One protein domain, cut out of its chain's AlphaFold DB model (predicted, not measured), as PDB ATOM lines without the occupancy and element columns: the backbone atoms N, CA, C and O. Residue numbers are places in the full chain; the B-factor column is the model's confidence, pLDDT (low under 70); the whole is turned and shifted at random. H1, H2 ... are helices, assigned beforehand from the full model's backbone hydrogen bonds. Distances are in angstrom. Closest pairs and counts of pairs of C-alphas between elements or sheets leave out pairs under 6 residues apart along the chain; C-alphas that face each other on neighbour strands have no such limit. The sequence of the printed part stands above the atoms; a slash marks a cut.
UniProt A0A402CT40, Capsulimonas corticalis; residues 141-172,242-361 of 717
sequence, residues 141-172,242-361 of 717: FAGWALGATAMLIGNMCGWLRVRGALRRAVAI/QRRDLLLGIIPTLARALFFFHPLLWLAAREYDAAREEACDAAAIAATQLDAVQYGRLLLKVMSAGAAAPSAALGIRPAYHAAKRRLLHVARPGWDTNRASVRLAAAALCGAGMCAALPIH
ATOM      1  N   PHE A 141      -5.430 -52.308 -40.865       88.12
ATOM      2  CA  PHE A 141      -4.565 -53.307 -40.245       88.12
ATOM      3  C   PHE A 141      -3.085 -52.964 -40.408       88.12
ATOM      4  O   PHE A 141      -2.341 -53.017 -39.433       88.12
ATOM      5  N   ALA A 142      -2.648 -52.574 -41.608       88.38
ATOM      6  CA  ALA A 142      -1.266 -52.183 -41.868       88.38
ATOM      7  C   ALA A 142      -0.876 -50.942 -41.053       88.38
ATOM      8  O   ALA A 142       0.185 -50.925 -40.435       88.38
ATOM      9  N   GLY A 143      -1.751 -49.934 -40.987       92.38
ATOM     10  CA  GLY A 143      -1.557 -48.740 -40.168       92.38
ATOM     11  C   GLY A 143      -1.499 -49.064 -38.676       92.38
ATOM     12  O   GLY A 143      -0.624 -48.564 -37.968       92.38
ATOM     13  N   TRP A 144      -2.371 -49.955 -38.198       93.94
ATOM     14  CA  TRP A 144      -2.316 -50.461 -36.829       93.94
ATOM     15  C   TRP A 144      -1.016 -51.223 -36.550       93.94
ATOM     16  O   TRP A 144      -0.340 -50.919 -35.570       93.94
ATOM     17  N   ALA A 145      -0.638 -52.170 -37.408       91.12
ATOM     18  CA  ALA A 145       0.559 -52.986 -37.243       91.12
ATOM     19  C   ALA A 145       1.823 -52.119 -37.259       91.12
ATOM     20  O   ALA A 145       2.698 -52.295 -36.409       91.12
ATOM     21  N   LEU A 146       1.895 -51.137 -38.163       94.56
ATOM     22  CA  LEU A 146       2.978 -50.158 -38.228       94.56
ATOM     23  C   LEU A 146       3.052 -49.331 -36.938       94.56
ATOM     24  O   LEU A 146       4.125 -49.214 -36.349       94.56
ATOM     25  N   GLY A 147       1.919 -48.796 -36.471       92.00
ATOM     26  CA  GLY A 147       1.849 -47.998 -35.246       92.00
ATOM     27  C   GLY A 147       2.231 -48.793 -33.996       92.00
ATOM     28  O   GLY A 147       3.087 -48.362 -33.222       92.00
ATOM     29  N   ALA A 148       1.671 -49.994 -33.834       92.31
ATOM     30  CA  ALA A 148       1.992 -50.892 -32.729       92.31
ATOM     31  C   ALA A 148       3.476 -51.285 -32.747       92.31
ATOM     32  O   ALA A 148       4.151 -51.209 -31.719       92.31
ATOM     33  N   THR A 149       4.017 -51.620 -33.921       92.44
ATOM     34  CA  THR A 149       5.440 -51.947 -34.092       92.44
ATOM     35  C   THR A 149       6.329 -50.756 -33.750       92.44
ATOM     36  O   THR A 149       7.285 -50.913 -32.995       92.44
ATOM     37  N   ALA A 150       6.002 -49.550 -34.221       91.38
ATOM     38  CA  ALA A 150       6.754 -48.340 -33.901       91.38
ATOM     39  C   ALA A 150       6.780 -48.065 -32.387       91.38
ATOM     40  O   ALA A 150       7.833 -47.747 -31.829       91.38
ATOM     41  N   MET A 151       5.650 -48.251 -31.693       89.25
ATOM     42  CA  MET A 151       5.596 -48.116 -30.236       89.25
ATOM     43  C   MET A 151       6.409 -49.191 -29.515       89.25
ATOM     44  O   MET A 151       7.144 -48.873 -28.580       89.25
ATOM     45  N   LEU A 152       6.334 -50.447 -29.955       87.88
ATOM     46  CA  LEU A 152       7.118 -51.541 -29.380       87.88
ATOM     47  C   LEU A 152       8.624 -51.353 -29.609       87.88
ATOM     48  O   LEU A 152       9.404 -51.568 -28.681       87.88
ATOM     49  N   ILE A 153       9.039 -50.880 -30.787       88.38
ATOM     50  CA  ILE A 153      10.431 -50.506 -31.074       88.38
ATOM     51  C   ILE A 153      10.863 -49.351 -30.171       88.38
ATOM     52  O   ILE A 153      11.924 -49.427 -29.555       88.38
ATOM     53  N   GLY A 154      10.042 -48.307 -30.022       85.38
ATOM     54  CA  GLY A 154      10.311 -47.214 -29.086       85.38
ATOM     55  C   GLY A 154      10.511 -47.721 -27.656       85.38
ATOM     56  O   GLY A 154      11.449 -47.304 -26.966       85.38
ATOM     57  N   ASN A 155       9.691 -48.691 -27.240       84.50
ATOM     58  CA  ASN A 155       9.806 -49.319 -25.935       84.50
ATOM     59  C   ASN A 155      11.095 -50.138 -25.782       84.50
ATOM     60  O   ASN A 155      11.788 -50.011 -24.768       84.50
ATOM     61  N   MET A 156      11.447 -50.914 -26.807       84.69
ATOM     62  CA  MET A 156      12.678 -51.698 -26.874       84.69
ATOM     63  C   MET A 156      13.920 -50.801 -26.837       84.69
ATOM     64  O   MET A 156      14.821 -51.024 -26.033       84.69
ATOM     65  N   CYS A 157      13.955 -49.735 -27.637       85.38
ATOM     66  CA  CYS A 157      15.033 -48.749 -27.632       85.38
ATOM     67  C   CYS A 157      15.195 -48.099 -26.252       85.38
ATOM     68  O   CYS A 157      16.315 -47.946 -25.765       85.38
ATOM     69  N   GLY A 158      14.086 -47.756 -25.590       79.00
ATOM     70  CA  GLY A 158      14.099 -47.256 -24.216       79.00
ATOM     71  C   GLY A 158      14.708 -48.255 -23.229       79.00
ATOM     72  O   GLY A 158      15.563 -47.892 -22.422       79.00
ATOM     73  N   TRP A 159      14.328 -49.529 -23.330       80.56
ATOM     74  CA  TRP A 159      14.898 -50.601 -22.513       80.56
ATOM     75  C   TRP A 159      16.399 -50.806 -22.770       80.56
ATOM     76  O   TRP A 159      17.178 -50.922 -21.823       80.56
ATOM     77  N   LEU A 160      16.831 -50.778 -24.034       82.44
ATOM     78  CA  LEU A 160      18.243 -50.883 -24.410       82.44
ATOM     79  C   LEU A 160      19.073 -49.714 -23.866       82.44
ATOM     80  O   LEU A 160      20.191 -49.935 -23.397       82.44
ATOM     81  N   ARG A 161      18.530 -48.490 -23.853       81.19
ATOM     82  CA  ARG A 161      19.186 -47.321 -23.237       81.19
ATOM     83  C   ARG A 161      19.382 -47.506 -21.735       81.19
ATOM     84  O   ARG A 161      20.493 -47.299 -21.254       81.19
ATOM     85  N   VAL A 162      18.354 -47.964 -21.015       76.50
ATOM     86  CA  VAL A 162      18.454 -48.278 -19.576       76.50
ATOM     87  C   VAL A 162      19.478 -49.379 -19.328       76.50
ATOM     88  O   VAL A 162      20.298 -49.277 -18.420       76.50
ATOM     89  N   ARG A 163      19.489 -50.418 -20.168       81.75
ATOM     90  CA  ARG A 163      20.484 -51.492 -20.088       81.75
ATOM     91  C   ARG A 163      21.904 -50.978 -20.341       81.75
ATOM     92  O   ARG A 163      22.838 -51.441 -19.693       81.75
ATOM     93  N   GLY A 164      22.068 -50.017 -21.248       80.44
ATOM     94  CA  GLY A 164      23.325 -49.303 -21.471       80.44
ATOM     95  C   GLY A 164      23.760 -48.487 -20.252       80.44
ATOM     96  O   GLY A 164      24.903 -48.619 -19.821       80.44
ATOM     97  N   ALA A 165      22.845 -47.719 -19.654       75.81
ATOM     98  CA  ALA A 165      23.105 -46.950 -18.436       75.81
ATOM     99  C   ALA A 165      23.499 -47.863 -17.259       75.81
ATOM    100  O   ALA A 165      24.485 -47.596 -16.584       75.81
ATOM    101  N   LEU A 166      22.817 -49.001 -17.079       78.81
ATOM    102  CA  LEU A 166      23.170 -50.018 -16.078       78.81
ATOM    103  C   LEU A 166      24.592 -50.570 -16.254       78.81
ATOM    104  O   LEU A 166      25.270 -50.836 -15.266       78.81
ATOM    105  N   ARG A 167      25.042 -50.758 -17.502       82.00
ATOM    106  CA  ARG A 167      26.404 -51.233 -17.800       82.00
ATOM    107  C   ARG A 167      27.472 -50.183 -17.494       82.00
ATOM    108  O   ARG A 167      28.572 -50.563 -17.120       82.00
ATOM    109  N   ARG A 168      27.152 -48.897 -17.664       82.50
ATOM    110  CA  ARG A 168      28.065 -47.771 -17.401       82.50
ATOM    111  C   ARG A 168      27.984 -47.243 -15.968       82.50
ATOM    112  O   ARG A 168      28.824 -46.444 -15.574       82.50
ATOM    113  N   ALA A 169      26.994 -47.682 -15.192       82.06
ATOM    114  CA  ALA A 169      26.834 -47.295 -13.799       82.06
ATOM    115  C   ALA A 169      27.939 -47.915 -12.930       82.06
ATOM    116  O   ALA A 169      28.104 -49.142 -12.877       82.06
ATOM    117  N   VAL A 170      28.665 -47.049 -12.229       82.31
ATOM    118  CA  VAL A 170      29.777 -47.406 -11.348       82.31
ATOM    119  C   VAL A 170      29.217 -47.731  -9.965       82.31
ATOM    120  O   VAL A 170      28.247 -47.122  -9.515       82.31
ATOM    121  N   ALA A 171      29.777 -48.739  -9.294       75.94
ATOM    122  CA  ALA A 171      29.410 -49.009  -7.909       75.94
ATOM    123  C   ALA A 171      29.809 -47.806  -7.049       75.94
ATOM    124  O   ALA A 171      30.954 -47.361  -7.118       75.94
ATOM    125  N   ILE A 172      28.884 -47.304  -6.233       71.31
ATOM    126  CA  ILE A 172      29.278 -46.392  -5.160       71.31
ATOM    127  C   ILE A 172      30.180 -47.231  -4.247       71.31
ATOM    128  O   ILE A 172      29.813 -48.359  -3.900       71.31
ATOM    129  N   GLN A 242       9.299 -52.068  -3.518       88.88
ATOM    130  CA  GLN A 242       8.351 -52.705  -2.605       88.88
ATOM    131  C   GLN A 242       7.022 -53.007  -3.308       88.88
ATOM    132  O   GLN A 242       6.475 -54.103  -3.172       88.88
ATOM    133  N   ARG A 243       6.530 -52.052  -4.104       86.00
ATOM    134  CA  ARG A 243       5.269 -52.162  -4.848       86.00
ATOM    135  C   ARG A 243       5.395 -52.912  -6.178       86.00
ATOM    136  O   ARG A 243       4.378 -53.162  -6.819       86.00
ATOM    137  N   ARG A 244       6.608 -53.327  -6.568       88.38
ATOM    138  CA  ARG A 244       6.908 -54.038  -7.828       88.38
ATOM    139  C   ARG A 244       6.464 -53.269  -9.075       88.38
ATOM    140  O   ARG A 244       6.048 -53.863 -10.072       88.38
ATOM    141  N   ASP A 245       6.592 -51.949  -9.041       85.12
ATOM    142  CA  ASP A 245       6.075 -51.064 -10.085       85.12
ATOM    143  C   ASP A 245       6.703 -51.309 -11.466       85.12
ATOM    144  O   ASP A 245       6.033 -51.110 -12.481       85.12
ATOM    145  N   LEU A 246       7.949 -51.799 -11.522       81.69
ATOM    146  CA  LEU A 246       8.610 -52.180 -12.777       81.69
ATOM    147  C   LEU A 246       7.882 -53.331 -13.491       81.69
ATOM    148  O   LEU A 246       7.755 -53.312 -14.712       81.69
ATOM    149  N   LEU A 247       7.409 -54.329 -12.738       86.00
ATOM    150  CA  LEU A 247       6.677 -55.473 -13.291       86.00
ATOM    151  C   LEU A 247       5.240 -55.080 -13.628       86.00
ATOM    152  O   LEU A 247       4.754 -55.364 -14.720       86.00
ATOM    153  N   LEU A 248       4.570 -54.385 -12.705       86.88
ATOM    154  CA  LEU A 248       3.184 -53.961 -12.900       86.88
ATOM    155  C   LEU A 248       3.045 -52.963 -14.058       86.88
ATOM    156  O   LEU A 248       2.035 -52.987 -14.758       86.88
ATOM    157  N   GLY A 249       4.077 -52.155 -14.325       86.19
ATOM    158  CA  GLY A 249       4.129 -51.224 -15.452       86.19
ATOM    159  C   GLY A 249       4.141 -51.876 -16.842       86.19
ATOM    160  O   GLY A 249       3.856 -51.189 -17.821       86.19
ATOM    161  N   ILE A 250       4.405 -53.183 -16.959       88.06
ATOM    162  CA  ILE A 250       4.414 -53.887 -18.255       88.06
ATOM    163  C   ILE A 250       3.022 -53.865 -18.899       88.06
ATOM    164  O   ILE A 250       2.907 -53.592 -20.094       88.06
ATOM    165  N   ILE A 251       1.963 -54.107 -18.119       91.44
ATOM    166  CA  ILE A 251       0.594 -54.203 -18.644       91.44
ATOM    167  C   ILE A 251       0.111 -52.872 -19.242       91.44
ATOM    168  O   ILE A 251      -0.248 -52.871 -20.421       91.44
ATOM    169  N   PRO A 252       0.134 -51.731 -18.521       90.94
ATOM    170  CA  PRO A 252      -0.247 -50.444 -19.104       90.94
ATOM    171  C   PRO A 252       0.603 -50.057 -20.322       90.94
ATOM    172  O   PRO A 252       0.074 -49.519 -21.294       90.94
ATOM    173  N   THR A 253       1.904 -50.372 -20.315       88.81
ATOM    174  CA  THR A 253       2.800 -50.094 -21.449       88.81
ATOM    175  C   THR A 253       2.439 -50.910 -22.691       88.81
ATOM    176  O   THR A 253       2.386 -50.348 -23.787       88.81
ATOM    177  N   LEU A 254       2.161 -52.210 -22.540       90.50
ATOM    178  CA  LEU A 254       1.724 -53.073 -23.644       90.50
ATOM    179  C   LEU A 254       0.342 -52.673 -24.159       90.50
ATOM    180  O   LEU A 254       0.158 -52.553 -25.369       90.50
ATOM    181  N   ALA A 255      -0.605 -52.405 -23.257       92.25
ATOM    182  CA  ALA A 255      -1.931 -51.927 -23.627       92.25
ATOM    183  C   ALA A 255      -1.821 -50.647 -24.464       92.25
ATOM    184  O   ALA A 255      -2.403 -50.569 -25.544       92.25
ATOM    185  N   ARG A 256      -1.023 -49.667 -24.015       92.62
ATOM    186  CA  ARG A 256      -0.815 -48.405 -24.736       92.62
ATOM    187  C   ARG A 256      -0.172 -48.606 -26.110       92.62
ATOM    188  O   ARG A 256      -0.497 -47.860 -27.023       92.62
ATOM    189  N   ALA A 257       0.718 -49.587 -26.262       90.81
ATOM    190  CA  ALA A 257       1.330 -49.903 -27.553       90.81
ATOM    191  C   ALA A 257       0.329 -50.531 -28.538       90.81
ATOM    192  O   ALA A 257       0.294 -50.148 -29.703       90.81
ATOM    193  N   LEU A 258      -0.505 -51.467 -28.074       91.38
ATOM    194  CA  LEU A 258      -1.471 -52.177 -28.925       91.38
ATOM    195  C   LEU A 258      -2.717 -51.340 -29.254       91.38
ATOM    196  O   LEU A 258      -3.266 -51.460 -30.348       91.38
ATOM    197  N   PHE A 259      -3.130 -50.468 -28.333       94.00
ATOM    198  CA  PHE A 259      -4.289 -49.577 -28.455       94.00
ATOM    199  C   PHE A 259      -3.861 -48.105 -28.490       94.00
ATOM    200  O   PHE A 259      -4.481 -47.238 -27.873       94.00
ATOM    201  N   PHE A 260      -2.789 -47.803 -29.220       92.94
ATOM    202  CA  PHE A 260      -2.214 -46.457 -29.311       92.94
ATOM    203  C   PHE A 260      -3.192 -45.386 -29.806       92.94
ATOM    204  O   PHE A 260      -3.046 -44.208 -29.489       92.94
ATOM    205  N   PHE A 261      -4.205 -45.795 -30.565       91.69
ATOM    206  CA  PHE A 261      -5.265 -44.936 -31.084       91.69
ATOM    207  C   PHE A 261      -6.362 -44.633 -30.047       91.69
ATOM    208  O   PHE A 261      -7.237 -43.815 -30.313       91.69
ATOM    209  N   HIS A 262      -6.354 -45.276 -28.872       93.56
ATOM    210  CA  HIS A 262      -7.445 -45.205 -27.902       93.56
ATOM    211  C   HIS A 262      -7.236 -44.073 -26.872       93.56
ATOM    212  O   HIS A 262      -6.476 -44.241 -25.913       93.56
ATOM    213  N   PRO A 263      -7.944 -42.928 -26.961       93.62
ATOM    214  CA  PRO A 263      -7.671 -41.751 -26.125       93.62
ATOM    215  C   PRO A 263      -7.915 -41.998 -24.631       93.62
ATOM    216  O   PRO A 263      -7.154 -41.527 -23.785       93.62
ATOM    217  N   LEU A 264      -8.933 -42.792 -24.281       93.31
ATOM    218  CA  LEU A 264      -9.195 -43.127 -22.877       93.31
ATOM    219  C   LEU A 264      -8.073 -43.972 -22.262       93.31
ATOM    220  O   LEU A 264      -7.841 -43.886 -21.062       93.31
ATOM    221  N   LEU A 265      -7.334 -44.745 -23.063       92.38
ATOM    222  CA  LEU A 265      -6.208 -45.513 -22.549       92.38
ATOM    223  C   LEU A 265      -5.009 -44.610 -22.256       92.38
ATOM    224  O   LEU A 265      -4.321 -44.818 -21.262       92.38
ATOM    225  N   TRP A 266      -4.798 -43.559 -23.055       90.56
ATOM    226  CA  TRP A 266      -3.825 -42.512 -22.730       90.56
ATOM    227  C   TRP A 266      -4.171 -41.801 -21.424       90.56
ATOM    228  O   TRP A 266      -3.280 -41.536 -20.616       90.56
ATOM    229  N   LEU A 267      -5.459 -41.539 -21.184       89.94
ATOM    230  CA  LEU A 267      -5.930 -41.015 -19.906       89.94
ATOM    231  C   LEU A 267      -5.661 -42.008 -18.767       89.94
ATOM    232  O   LEU A 267      -5.058 -41.622 -17.772       89.94
ATOM    233  N   ALA A 268      -6.053 -43.275 -18.924       89.81
ATOM    234  CA  ALA A 268      -5.852 -44.312 -17.913       89.81
ATOM    235  C   ALA A 268      -4.368 -44.506 -17.575       89.81
ATOM    236  O   ALA A 268      -4.018 -44.558 -16.402       89.81
ATOM    237  N   ALA A 269      -3.488 -44.533 -18.579       87.75
ATOM    238  CA  ALA A 269      -2.043 -44.612 -18.381       87.75
ATOM    239  C   ALA A 269      -1.510 -43.387 -17.621       87.75
ATOM    240  O   ALA A 269      -0.748 -43.535 -16.670       87.75
ATOM    241  N   ARG A 270      -1.966 -42.177 -17.974       85.62
ATOM    242  CA  ARG A 270      -1.576 -40.942 -17.277       85.62
ATOM    243  C   ARG A 270      -2.037 -40.923 -15.818       85.62
ATOM    244  O   ARG A 270      -1.308 -40.444 -14.952       85.62
ATOM    245  N   GLU A 271      -3.255 -41.382 -15.546       87.12
ATOM    246  CA  GLU A 271      -3.801 -41.434 -14.187       87.12
ATOM    247  C   GLU A 271      -3.217 -42.597 -13.368       87.12
ATOM    248  O   GLU A 271      -3.015 -42.438 -12.166       87.12
ATOM    249  N   TYR A 272      -2.860 -43.716 -14.009       89.31
ATOM    250  CA  TYR A 272      -2.058 -44.787 -13.413       89.31
ATOM    251  C   TYR A 272      -0.691 -44.264 -12.973       89.31
ATOM    252  O   TYR A 272      -0.334 -44.430 -11.810       89.31
ATOM    253  N   ASP A 273       0.036 -43.587 -13.868       82.75
ATOM    254  CA  ASP A 273       1.338 -42.999 -13.549       82.75
ATOM    255  C   ASP A 273       1.203 -42.014 -12.381       82.75
ATOM    256  O   ASP A 273       1.928 -42.124 -11.399       82.75
ATOM    257  N   ALA A 274       0.215 -41.113 -12.414       81.38
ATOM    258  CA  ALA A 274      -0.011 -40.161 -11.325       81.38
ATOM    259  C   ALA A 274      -0.337 -40.841  -9.979       81.38
ATOM    260  O   ALA A 274       0.212 -40.446  -8.953       81.38
ATOM    261  N   ALA A 275      -1.208 -41.856  -9.975       83.94
ATOM    262  CA  ALA A 275      -1.567 -42.596  -8.765       83.94
ATOM    263  C   ALA A 275      -0.396 -43.429  -8.221       83.94
ATOM    264  O   ALA A 275      -0.263 -43.585  -7.008       83.94
ATOM    265  N   ARG A 276       0.456 -43.951  -9.111       86.75
ATOM    266  CA  ARG A 276       1.683 -44.661  -8.747       86.75
ATOM    267  C   ARG A 276       2.665 -43.732  -8.036       86.75
ATOM    268  O   ARG A 276       3.114 -44.079  -6.948       86.75
ATOM    269  N   GLU A 277       2.946 -42.560  -8.608       82.12
ATOM    270  CA  GLU A 277       3.838 -41.569  -7.984       82.12
ATOM    271  C   GLU A 277       3.321 -41.144  -6.604       82.12
ATOM    272  O   GLU A 277       4.066 -41.141  -5.631       82.12
ATOM    273  N   GLU A 278       2.019 -40.875  -6.491       81.19
ATOM    274  CA  GLU A 278       1.377 -40.478  -5.235       81.19
ATOM    275  C   GLU A 278       1.448 -41.579  -4.160       81.19
ATOM    276  O   GLU A 278       1.659 -41.294  -2.983       81.19
ATOM    277  N   ALA A 279       1.319 -42.851  -4.555       82.50
ATOM    278  CA  ALA A 279       1.476 -43.981  -3.643       82.50
ATOM    279  C   ALA A 279       2.929 -44.149  -3.166       82.50
ATOM    280  O   ALA A 279       3.149 -44.487  -2.001       82.50
ATOM    281  N   CYS A 280       3.910 -43.914  -4.042       82.44
ATOM    282  CA  CYS A 280       5.326 -43.936  -3.668       82.44
ATOM    283  C   CYS A 280       5.693 -42.764  -2.759       82.44
ATOM    284  O   CYS A 280       6.384 -42.961  -1.764       82.44
ATOM    285  N   ASP A 281       5.177 -41.570  -3.045       82.25
ATOM    286  CA  ASP A 281       5.365 -40.388  -2.206       82.25
ATOM    287  C   ASP A 281       4.794 -40.601  -0.801       82.25
ATOM    288  O   ASP A 281       5.490 -40.363   0.184       82.25
ATOM    289  N   ALA A 282       3.575 -41.138  -0.689       80.06
ATOM    290  CA  ALA A 282       2.967 -41.457   0.602       80.06
ATOM    291  C   ALA A 282       3.797 -42.476   1.409       80.06
ATOM    292  O   ALA A 282       3.995 -42.296   2.612       80.06
ATOM    293  N   ALA A 283       4.320 -43.520   0.756       83.19
ATOM    294  CA  ALA A 283       5.178 -44.514   1.403       83.19
ATOM    295  C   ALA A 283       6.524 -43.916   1.853       83.19
ATOM    296  O   ALA A 283       6.998 -44.214   2.950       83.19
ATOM    297  N   ALA A 284       7.119 -43.045   1.037       84.69
ATOM    298  CA  ALA A 284       8.381 -42.385   1.345       84.69
ATOM    299  C   ALA A 284       8.251 -41.378   2.500       84.69
ATOM    300  O   ALA A 284       9.100 -41.361   3.392       84.69
ATOM    301  N   ILE A 285       7.169 -40.591   2.534       80.62
ATOM    302  CA  ILE A 285       6.878 -39.655   3.632       80.62
ATOM    303  C   ILE A 285       6.665 -40.434   4.936       80.62
ATOM    304  O   ILE A 285       7.268 -40.099   5.953       80.62
ATOM    305  N   ALA A 286       5.884 -41.520   4.901       82.75
ATOM    306  CA  ALA A 286       5.646 -42.359   6.076       82.75
ATOM    307  C   ALA A 286       6.939 -42.979   6.642       82.75
ATOM    308  O   ALA A 286       7.089 -43.084   7.860       82.75
ATOM    309  N   ALA A 287       7.877 -43.364   5.769       84.44
ATOM    310  CA  ALA A 287       9.150 -43.971   6.155       84.44
ATOM    311  C   ALA A 287      10.189 -42.961   6.674       84.44
ATOM    312  O   ALA A 287      11.048 -43.324   7.475       84.44
ATOM    313  N   THR A 288      10.144 -41.710   6.208       82.88
ATOM    314  CA  THR A 288      11.168 -40.696   6.521       82.88
ATOM    315  C   THR A 288      10.721 -39.637   7.520       82.88
ATOM    316  O   THR A 288      11.587 -38.971   8.079       82.88
ATOM    317  N   GLN A 289       9.411 -39.500   7.770       76.62
ATOM    318  CA  GLN A 289       8.828 -38.501   8.681       76.62
ATOM    319  C   GLN A 289       9.213 -37.050   8.323       76.62
ATOM    320  O   GLN A 289       9.254 -36.179   9.189       76.62
ATOM    321  N   LEU A 290       9.527 -36.781   7.051       71.69
ATOM    322  CA  LEU A 290       9.927 -35.449   6.595       71.69
ATOM    323  C   LEU A 290       8.734 -34.509   6.446       71.69
ATOM    324  O   LEU A 290       7.659 -34.914   6.000       71.69
ATOM    325  N   ASP A 291       8.956 -33.234   6.767       70.38
ATOM    326  CA  ASP A 291       7.941 -32.195   6.622       70.38
ATOM    327  C   ASP A 291       7.640 -31.895   5.141       70.38
ATOM    328  O   ASP A 291       8.509 -31.937   4.259       70.38
ATOM    329  N   ALA A 292       6.387 -31.531   4.880       69.44
ATOM    330  CA  ALA A 292       5.829 -31.191   3.581       69.44
ATOM    331  C   ALA A 292       6.684 -30.181   2.794       69.44
ATOM    332  O   ALA A 292       6.877 -30.309   1.578       69.44
ATOM    333  N   VAL A 293       7.229 -29.181   3.491       71.75
ATOM    334  CA  VAL A 293       8.031 -28.105   2.896       71.75
ATOM    335  C   VAL A 293       9.401 -28.610   2.436       71.75
ATOM    336  O   VAL A 293       9.861 -28.249   1.348       71.75
ATOM    337  N   GLN A 294      10.052 -29.464   3.232       73.38
ATOM    338  CA  GLN A 294      11.353 -30.053   2.897       73.38
ATOM    339  C   GLN A 294      11.234 -30.984   1.690       73.38
ATOM    340  O   GLN A 294      12.045 -30.922   0.763       73.38
ATOM    341  N   TYR A 295      10.160 -31.770   1.648       74.69
ATOM    342  CA  TYR A 295       9.849 -32.616   0.506       74.69
ATOM    343  C   TYR A 295       9.570 -31.805  -0.775       74.69
ATOM    344  O   TYR A 295      10.108 -32.118  -1.840       74.69
ATOM    345  N   GLY A 296       8.800 -30.714  -0.685       73.25
ATOM    346  CA  GLY A 296       8.537 -29.830  -1.827       73.25
ATOM    347  C   GLY A 296       9.805 -29.192  -2.412       73.25
ATOM    348  O   GLY A 296       9.943 -29.102  -3.634       73.25
ATOM    349  N   ARG A 297      10.768 -28.808  -1.561       76.56
ATOM    350  CA  ARG A 297      12.080 -28.299  -2.002       76.56
ATOM    351  C   ARG A 297      12.909 -29.368  -2.712       76.56
ATOM    352  O   ARG A 297      13.477 -29.079  -3.765       76.56
ATOM    353  N   LEU A 298      12.935 -30.593  -2.183       75.62
ATOM    354  CA  LEU A 298      13.618 -31.717  -2.824       75.62
ATOM    355  C   LEU A 298      13.052 -31.992  -4.221       75.62
ATOM    356  O   LEU A 298      13.819 -32.140  -5.172       75.62
ATOM    357  N   LEU A 299      11.722 -32.009  -4.361       72.38
ATOM    358  CA  LEU A 299      11.068 -32.185  -5.658       72.38
ATOM    359  C   LEU A 299      11.513 -31.125  -6.663       72.38
ATOM    360  O   LEU A 299      11.889 -31.469  -7.780       72.38
ATOM    361  N   LEU A 300      11.521 -29.850  -6.267       71.19
ATOM    362  CA  LEU A 300      11.960 -28.762  -7.141       71.19
ATOM    363  C   LEU A 300      13.433 -28.912  -7.547       71.19
ATOM    364  O   LEU A 300      13.742 -28.737  -8.723       71.19
ATOM    365  N   LYS A 301      14.313 -29.307  -6.617       71.75
ATOM    366  CA  LYS A 301      15.756 -29.498  -6.846       71.75
ATOM    367  C   LYS A 301      16.058 -30.672  -7.787       71.75
ATOM    368  O   LYS A 301      16.851 -30.533  -8.720       71.75
ATOM    369  N   VAL A 302      15.389 -31.810  -7.591       66.06
ATOM    370  CA  VAL A 302      15.516 -32.993  -8.465       66.06
ATOM    371  C   VAL A 302      14.914 -32.716  -9.846       66.06
ATOM    372  O   VAL A 302      15.483 -33.108 -10.862       66.06
ATOM    373  N   MET A 303      13.801 -31.983  -9.918       63.41
ATOM    374  CA  MET A 303      13.182 -31.611 -11.192       63.41
ATOM    375  C   MET A 303      13.990 -30.583 -11.986       63.41
ATOM    376  O   MET A 303      14.064 -30.704 -13.208       63.41
ATOM    377  N   SER A 304      14.599 -29.594 -11.324       61.94
ATOM    378  CA  SER A 304      15.468 -28.617 -11.988       61.94
ATOM    379  C   SER A 304      16.730 -29.265 -12.558       61.94
ATOM    380  O   SER A 304      17.222 -28.825 -13.591       61.94
ATOM    381  N   ALA A 305      17.214 -30.342 -11.931       57.53
ATOM    382  CA  ALA A 305      18.323 -31.143 -12.448       57.53
ATOM    383  C   ALA A 305      17.900 -32.095 -13.592       57.53
ATOM    384  O   ALA A 305      18.716 -32.449 -14.438       57.53
ATOM    385  N   GLY A 306      16.618 -32.488 -13.640       51.56
ATOM    386  CA  GLY A 306      16.060 -33.585 -14.445       51.56
ATOM    387  C   GLY A 306      15.486 -33.259 -15.832       51.56
ATOM    388  O   GLY A 306      14.969 -34.166 -16.488       51.56
ATOM    389  N   ALA A 307      15.536 -32.012 -16.311       42.06
ATOM    390  CA  ALA A 307      14.805 -31.578 -17.514       42.06
ATOM    391  C   ALA A 307      15.220 -32.263 -18.845       42.06
ATOM    392  O   ALA A 307      14.535 -32.091 -19.853       42.06
ATOM    393  N   ALA A 308      16.288 -33.073 -18.862       36.59
ATOM    394  CA  ALA A 308      16.862 -33.672 -20.071       36.59
ATOM    395  C   ALA A 308      17.073 -35.208 -20.014       36.59
ATOM    396  O   ALA A 308      17.998 -35.725 -20.637       36.59
ATOM    397  N   ALA A 309      16.240 -35.978 -19.296       40.09
ATOM    398  CA  ALA A 309      16.379 -37.445 -19.256       40.09
ATOM    399  C   ALA A 309      15.702 -38.170 -20.453       40.09
ATOM    400  O   ALA A 309      14.524 -37.913 -20.761       40.09
ATOM    401  N   PRO A 310      16.383 -39.125 -21.123       37.53
ATOM    402  CA  PRO A 310      15.806 -39.895 -22.221       37.53
ATOM    403  C   PRO A 310      14.727 -40.883 -21.751       37.53
ATOM    404  O   PRO A 310      14.873 -41.607 -20.772       37.53
ATOM    405  N   SER A 311      13.637 -40.920 -22.520       40.84
ATOM    406  CA  SER A 311      12.463 -41.778 -22.331       40.84
ATOM    407  C   SER A 311      12.835 -43.262 -22.346       40.84
ATOM    408  O   SER A 311      13.317 -43.772 -23.362       40.84
ATOM    409  N   ALA A 312      12.535 -43.971 -21.261       42.56
ATOM    410  CA  ALA A 312      12.486 -45.423 -21.250       42.56
ATOM    411  C   ALA A 312      11.023 -45.843 -21.154       42.56
ATOM    412  O   ALA A 312      10.303 -45.396 -20.277       42.56
ATOM    413  N   ALA A 313      10.546 -46.736 -22.009       40.19
ATOM    414  CA  ALA A 313       9.185 -47.258 -21.851       40.19
ATOM    415  C   ALA A 313       9.000 -48.195 -20.645       40.19
ATOM    416  O   ALA A 313       7.926 -48.749 -20.437       40.19
ATOM    417  N   LEU A 314      10.058 -48.358 -19.853       42.56
ATOM    418  CA  LEU A 314      10.078 -49.010 -18.549       42.56
ATOM    419  C   LEU A 314      10.720 -48.096 -17.482       42.56
ATOM    420  O   LEU A 314      11.068 -48.573 -16.410       42.56
ATOM    421  N   GLY A 315      10.895 -46.801 -17.781       37.44
ATOM    422  CA  GLY A 315      11.420 -45.783 -16.870       37.44
ATOM    423  C   GLY A 315      10.512 -44.556 -16.869       37.44
ATOM    424  O   GLY A 315      10.083 -44.049 -17.903       37.44
ATOM    425  N   ILE A 316      10.151 -44.138 -15.671       42.81
ATOM    426  CA  ILE A 316       9.061 -43.218 -15.373       42.81
ATOM    427  C   ILE A 316       9.338 -41.829 -15.979       42.81
ATOM    428  O   ILE A 316      10.426 -41.282 -15.825       42.81
ATOM    429  N   ARG A 317       8.342 -41.222 -16.644       46.59
ATOM    430  CA  ARG A 317       8.260 -39.759 -16.809       46.59
ATOM    431  C   ARG A 317       7.106 -39.249 -15.960       46.59
ATOM    432  O   ARG A 317       6.027 -39.836 -15.992       46.59
ATOM    433  N   PRO A 318       7.264 -38.054 -15.385       44.12
ATOM    434  CA  PRO A 318       6.248 -37.052 -15.664       44.12
ATOM    435  C   PRO A 318       6.844 -35.651 -15.835       44.12
ATOM    436  O   PRO A 318       7.301 -35.027 -14.881       44.12
ATOM    437  N   ALA A 319       6.768 -35.101 -17.046       47.06
ATOM    438  CA  ALA A 319       7.077 -33.694 -17.269       47.06
ATOM    439  C   ALA A 319       5.849 -32.840 -16.880       47.06
ATOM    440  O   ALA A 319       4.758 -32.997 -17.426       47.06
ATOM    441  N   TYR A 320       6.020 -31.954 -15.900       34.12
ATOM    442  CA  TYR A 320       5.112 -30.866 -15.503       34.12
ATOM    443  C   TYR A 320       3.813 -31.213 -14.729       34.12
ATOM    444  O   TYR A 320       3.637 -30.743 -13.604       34.12
ATOM    445  N   HIS A 321       2.894 -32.039 -15.250       37.28
ATOM    446  CA  HIS A 321       1.571 -32.224 -14.607       37.28
ATOM    447  C   HIS A 321       1.556 -33.120 -13.358       37.28
ATOM    448  O   HIS A 321       0.674 -32.946 -12.509       37.28
ATOM    449  N   ALA A 322       2.490 -34.068 -13.216       51.84
ATOM    450  CA  ALA A 322       2.576 -34.851 -11.980       51.84
ATOM    451  C   ALA A 322       3.230 -34.047 -10.857       51.84
ATOM    452  O   ALA A 322       2.755 -34.104  -9.735       51.84
ATOM    453  N   ALA A 323       4.228 -33.213 -11.157       54.50
ATOM    454  CA  ALA A 323       4.877 -32.354 -10.170       54.50
ATOM    455  C   ALA A 323       3.895 -31.431  -9.434       54.50
ATOM    456  O   ALA A 323       3.892 -31.368  -8.207       54.50
ATOM    457  N   LYS A 324       2.983 -30.788 -10.179       50.19
ATOM    458  CA  LYS A 324       1.905 -29.971  -9.600       50.19
ATOM    459  C   LYS A 324       0.999 -30.785  -8.665       50.19
ATOM    460  O   LYS A 324       0.601 -30.287  -7.619       50.19
ATOM    461  N   ARG A 325       0.668 -32.029  -9.030       61.50
ATOM    462  CA  ARG A 325      -0.166 -32.919  -8.203       61.50
ATOM    463  C   ARG A 325       0.570 -33.429  -6.961       61.50
ATOM    464  O   ARG A 325      -0.044 -33.455  -5.902       61.50
ATOM    465  N   ARG A 326       1.865 -33.741  -7.071       67.69
ATOM    466  CA  ARG A 326       2.730 -34.149  -5.949       67.69
ATOM    467  C   ARG A 326       2.827 -33.043  -4.894       67.69
ATOM    468  O   ARG A 326       2.570 -33.297  -3.724       67.69
ATOM    469  N   LEU A 327       3.053 -31.796  -5.318       64.44
ATOM    470  CA  LEU A 327       3.085 -30.630  -4.421       64.44
ATOM    471  C   LEU A 327       1.726 -30.346  -3.752       64.44
ATOM    472  O   LEU A 327       1.675 -30.037  -2.566       64.44
ATOM    473  N   LEU A 328       0.615 -30.479  -4.489       58.44
ATOM    474  CA  LEU A 328      -0.736 -30.263  -3.947       58.44
ATOM    475  C   LEU A 328      -1.200 -31.371  -2.988       58.44
ATOM    476  O   LEU A 328      -2.057 -31.113  -2.145       58.44
ATOM    477  N   HIS A 329      -0.681 -32.593  -3.123       60.41
ATOM    478  CA  HIS A 329      -1.052 -33.714  -2.258       60.41
ATOM    479  C   HIS A 329      -0.382 -33.623  -0.883       60.41
ATOM    480  O   HIS A 329      -1.018 -33.852   0.139       60.41
ATOM    481  N   VAL A 330       0.873 -33.183  -0.861       56.97
ATOM    482  CA  VAL A 330       1.661 -32.944   0.356       56.97
ATOM    483  C   VAL A 330       1.051 -31.848   1.239       56.97
ATOM    484  O   VAL A 330       1.169 -31.889   2.458       56.97
ATOM    485  N   ALA A 331       0.325 -30.903   0.636       50.41
ATOM    486  CA  ALA A 331      -0.405 -29.854   1.347       50.41
ATOM    487  C   ALA A 331      -1.715 -30.333   2.017       50.41
ATOM    488  O   ALA A 331      -2.432 -29.516   2.594       50.41
ATOM    489  N   ARG A 332      -2.070 -31.627   1.931       53.06
ATOM    490  CA  ARG A 332      -3.266 -32.200   2.570       53.06
ATOM    491  C   ARG A 332      -2.858 -33.201   3.657       53.06
ATOM    492  O   ARG A 332      -2.686 -34.380   3.352       53.06
ATOM    493  N   PRO A 333      -2.726 -32.767   4.922       42.41
ATOM    494  CA  PRO A 333      -2.481 -33.689   6.016       42.41
ATOM    495  C   PRO A 333      -3.708 -34.586   6.206       42.41
ATOM    496  O   PRO A 333      -4.838 -34.100   6.211       42.41
ATOM    497  N   GLY A 334      -3.471 -35.892   6.346       50.56
ATOM    498  CA  GLY A 334      -4.419 -36.842   6.930       50.56
ATOM    499  C   GLY A 334      -5.806 -36.868   6.288       50.56
ATOM    500  O   GLY A 334      -6.794 -36.462   6.891       50.56
ATOM    501  N   TRP A 335      -5.929 -37.436   5.090       45.81
ATOM    502  CA  TRP A 335      -7.193 -38.094   4.761       45.81
ATOM    503  C   TRP A 335      -7.289 -39.369   5.588       45.81
ATOM    504  O   TRP A 335      -6.855 -40.429   5.139       45.81
ATOM    505  N   ASP A 336      -7.842 -39.251   6.796       49.50
ATOM    506  CA  ASP A 336      -8.171 -40.396   7.638       49.50
ATOM    507  C   ASP A 336      -8.931 -41.429   6.803       49.50
ATOM    508  O   ASP A 336     -10.042 -41.196   6.303       49.50
ATOM    509  N   THR A 337      -8.298 -42.583   6.603       55.28
ATOM    510  CA  THR A 337      -8.875 -43.737   5.925       55.28
ATOM    511  C   THR A 337      -9.969 -44.319   6.811       55.28
ATOM    512  O   THR A 337      -9.782 -45.288   7.540       55.28
ATOM    513  N   ASN A 338     -11.154 -43.715   6.769       63.81
ATOM    514  CA  ASN A 338     -12.309 -44.261   7.464       63.81
ATOM    515  C   ASN A 338     -12.663 -45.641   6.868       63.81
ATOM    516  O   ASN A 338     -12.528 -45.875   5.665       63.81
ATOM    517  N   ARG A 339     -13.184 -46.555   7.693       69.12
ATOM    518  CA  ARG A 339     -13.624 -47.907   7.302       69.12
ATOM    519  C   ARG A 339     -14.505 -47.902   6.047       69.12
ATOM    520  O   ARG A 339     -14.445 -48.840   5.257       69.12
ATOM    521  N   ALA A 340     -15.287 -46.842   5.835       71.00
ATOM    522  CA  ALA A 340     -16.107 -46.658   4.640       71.00
ATOM    523  C   ALA A 340     -15.291 -46.529   3.335       71.00
ATOM    524  O   ALA A 340     -15.658 -47.151   2.341       71.00
ATOM    525  N   SER A 341     -14.179 -45.782   3.314       70.62
ATOM    526  CA  SER A 341     -13.352 -45.638   2.103       70.62
ATOM    527  C   SER A 341     -12.555 -46.905   1.798       70.62
ATOM    528  O   SER A 341     -12.387 -47.251   0.632       70.62
ATOM    529  N   VAL A 342     -12.139 -47.644   2.832       73.69
ATOM    530  CA  VAL A 342     -11.490 -48.956   2.683       73.69
ATOM    531  C   VAL A 342     -12.465 -49.991   2.116       73.69
ATOM    532  O   VAL A 342     -12.126 -50.693   1.167       73.69
ATOM    533  N   ARG A 343     -13.702 -50.048   2.634       77.62
ATOM    534  CA  ARG A 343     -14.764 -50.917   2.092       77.62
ATOM    535  C   ARG A 343     -15.107 -50.561   0.649       77.62
ATOM    536  O   ARG A 343     -15.232 -51.460  -0.175       77.62
ATOM    537  N   LEU A 344     -15.210 -49.269   0.335       79.44
ATOM    538  CA  LEU A 344     -15.457 -48.800  -1.029       79.44
ATOM    539  C   LEU A 344     -14.311 -49.183  -1.974       79.44
ATOM    540  O   LEU A 344     -14.569 -49.660  -3.072       79.44
ATOM    541  N   ALA A 345     -13.056 -49.023  -1.545       77.06
ATOM    542  CA  ALA A 345     -11.892 -49.433  -2.323       77.06
ATOM    543  C   ALA A 345     -11.870 -50.953  -2.557       77.06
ATOM    544  O   ALA A 345     -11.653 -51.384  -3.685       77.06
ATOM    545  N   ALA A 346     -12.154 -51.761  -1.531       75.50
ATOM    546  CA  ALA A 346     -12.239 -53.215  -1.657       75.50
ATOM    547  C   ALA A 346     -13.358 -53.642  -2.621       75.50
ATOM    548  O   ALA A 346     -13.111 -54.417  -3.540       75.50
ATOM    549  N   ALA A 347     -14.562 -53.079  -2.477       80.44
ATOM    550  CA  ALA A 347     -15.683 -53.356  -3.372       80.44
ATOM    551  C   ALA A 347     -15.382 -52.932  -4.820       80.44
ATOM    552  O   ALA A 347     -15.645 -53.690  -5.752       80.44
ATOM    553  N   ALA A 348     -14.775 -51.755  -5.012       80.44
ATOM    554  CA  ALA A 348     -14.368 -51.272  -6.329       80.44
ATOM    555  C   ALA A 348     -13.317 -52.187  -6.973       80.44
ATOM    556  O   ALA A 348     -13.404 -52.457  -8.166       80.44
ATOM    557  N   LEU A 349     -12.355 -52.698  -6.198       81.81
ATOM    558  CA  LEU A 349     -11.343 -53.638  -6.681       81.81
ATOM    559  C   LEU A 349     -11.944 -55.000  -7.038       81.81
ATOM    560  O   LEU A 349     -11.622 -55.532  -8.096       81.81
ATOM    561  N   CYS A 350     -12.844 -55.542  -6.212       77.94
ATOM    562  CA  CYS A 350     -13.556 -56.784  -6.520       77.94
ATOM    563  C   CYS A 350     -14.410 -56.640  -7.786       77.94
ATOM    564  O   CYS A 350     -14.332 -57.482  -8.679       77.94
ATOM    565  N   GLY A 351     -15.171 -55.548  -7.903       78.88
ATOM    566  CA  GLY A 351     -15.988 -55.262  -9.082       78.88
ATOM    567  C   GLY A 351     -15.145 -55.065 -10.343       78.88
ATOM    568  O   GLY A 351     -15.405 -55.695 -11.365       78.88
ATOM    569  N   ALA A 352     -14.087 -54.250 -10.269       77.81
ATOM    570  CA  ALA A 352     -13.168 -54.044 -11.386       77.81
ATOM    571  C   ALA A 352     -12.434 -55.336 -11.770       77.81
ATOM    572  O   ALA A 352     -12.253 -55.584 -12.956       77.81
ATOM    573  N   GLY A 353     -12.054 -56.173 -10.800       78.31
ATOM    574  CA  GLY A 353     -11.431 -57.476 -11.033       78.31
ATOM    575  C   GLY A 353     -12.364 -58.449 -11.752       78.31
ATOM    576  O   GLY A 353     -11.967 -59.066 -12.735       78.31
ATOM    577  N   MET A 354     -13.629 -58.518 -11.331       76.69
ATOM    578  CA  MET A 354     -14.653 -59.337 -11.987       76.69
ATOM    579  C   MET A 354     -14.931 -58.856 -13.420       76.69
ATOM    580  O   MET A 354     -14.931 -59.657 -14.354       76.69
ATOM    581  N   CYS A 355     -15.070 -57.544 -13.627       74.38
ATOM    582  CA  CYS A 355     -15.225 -56.954 -14.961       74.38
ATOM    583  C   CYS A 355     -13.975 -57.128 -15.841       74.38
ATOM    584  O   CYS A 355     -14.096 -57.289 -17.058       74.38
ATOM    585  N   ALA A 356     -12.778 -57.090 -15.245       71.56
ATOM    586  CA  ALA A 356     -11.509 -57.328 -15.929       71.56
ATOM    587  C   ALA A 356     -11.404 -58.778 -16.431       71.56
ATOM    588  O   ALA A 356     -10.962 -58.999 -17.559       71.56
ATOM    589  N   ALA A 357     -11.847 -59.740 -15.615       69.69
ATOM    590  CA  ALA A 357     -11.756 -61.172 -15.887       69.69
ATOM    591  C   ALA A 357     -12.833 -61.699 -16.851       69.69
ATOM    592  O   ALA A 357     -12.567 -62.636 -17.597       69.69
ATOM    593  N   LEU A 358     -14.032 -61.107 -16.868       70.75
ATOM    594  CA  LEU A 358     -15.142 -61.570 -17.705       70.75
ATOM    595  C   LEU A 358     -15.197 -60.777 -19.023       70.75
ATOM    596  O   LEU A 358     -15.466 -59.571 -18.995       70.75
ATOM    597  N   PRO A 359     -14.957 -61.385 -20.203       65.00
ATOM    598  CA  PRO A 359     -15.265 -60.750 -21.482       65.00
ATOM    599  C   PRO A 359     -16.785 -60.622 -21.584       65.00
ATOM    600  O   PRO A 359     -17.474 -61.630 -21.639       65.00
ATOM    601  N   ILE A 360     -17.312 -59.398 -21.561       63.06
ATOM    602  CA  ILE A 360     -18.757 -59.151 -21.579       63.06
ATOM    603  C   ILE A 360     -19.193 -58.866 -23.015       63.06
ATOM    604  O   ILE A 360     -18.843 -57.826 -23.573       63.06
ATOM    605  N   HIS A 361     -19.984 -59.742 -23.621       61.88
ATOM    606  CA  HIS A 361     -20.597 -59.470 -24.920       61.88
ATOM    607  C   HIS A 361     -21.923 -58.763 -24.706       61.88
ATOM    608  O   HIS A 361     -22.833 -59.351 -24.144       61.88
TER     609      HIS A 361
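AT A GLANCE: This is residues 141 to 172 and 242 to 361 of the 717 residues of a protein of Capsulimonas corticalis (UniProt A0A402CT40). A loose chain of helices is built round the long helix H4: H3 folds back along one part of H4, H6 packs on another part, and H5 folds back along H6. The longest helix, H1, packs on H3 with residues 147 to 152 alone, while two arms stick out of the body, residues 163 to 172 and residues 334 to 361, the second holding H7. The printed part has 152 residues with seven named helices, H1 to H7 in order along the chain, and no named strand; its class is all helix. It is loose, with a radius of gyration of the C-alphas of 18.5 A, and spans 53 by 48 by 27 A.

HOW THE PARTS SIT: Begin at H1, residues 141 to 168, which touches H3, residues 250 to 258, closest at the C-alphas of Ala 148 and Leu 258, 5.3 A; they run opposite ways at a steep tilt of 37 degrees, only just past shallow. H3 makes a helical hairpin with H4, residues 263 to 288, where residues 265 to 269 of H4 alone touch it: the closest C-alphas, of Pro 252 and Ala 269, are 6.1 A apart, and the tilt is shallow, 18 degrees, opposite ways. Look next at residues 274 to 281 of H4, which alone touch H6, residues 321 to 330: the closest C-alphas, of Ala 274 and Ala 322, are 5.9 A apart, and the two run the same way at a steep tilt of 37 degrees, only just past shallow. H6 and H5, residues 292 to 305, form the other helical hairpin, closest at the C-alphas of Ala 292 and Val 330, 5.6 A, with a shallow tilt of 20 degrees. Of these four touching pairs two are at a shallow tilt, a packing part aligned and part crossed. H2, residues 245 to 248, is close to H4 but not clearly touching, 7.9 A between the C-alphas of Asp 245 and Arg 276, and meets H3 only through their link. H7, residues 339 to 357, touches no helix. Every O i to N i+4 pair is within hydrogen-bond range in H1, H3, H4, H5 and H7, and 5 of 6 are in H6; H2 is too short for such a pair.

IN THESE COORDINATES: Find C-alpha 141 at (-4.565, -53.307, -40.245); from there H1 runs 40.2 A to C-alpha 168. H4 begins at C-alpha 263, (-7.671, -41.751, -26.125), and runs 37.7 A. H2 measures 5.0 A, H3 12.3 A, H5 20.3 A and H6 15.0 A. H7 runs 26.8 A to C-alpha 357 at (-11.756, -61.172, -15.887).

THE WHOLE: The C-alphas farthest apart are those of Ile 172 and His 361, 55.2 A. Residues 173 to 241 are not printed; C-alphas 172 and 242 are 22.0 A apart across the cut. Of the links printed whole, H5 to H6 is long, with 15 residues. The mean pLDDT of the printed part is 74.5; residue 292, residues 302 to 339, residue 357 and residues 359 to 361 are under 70.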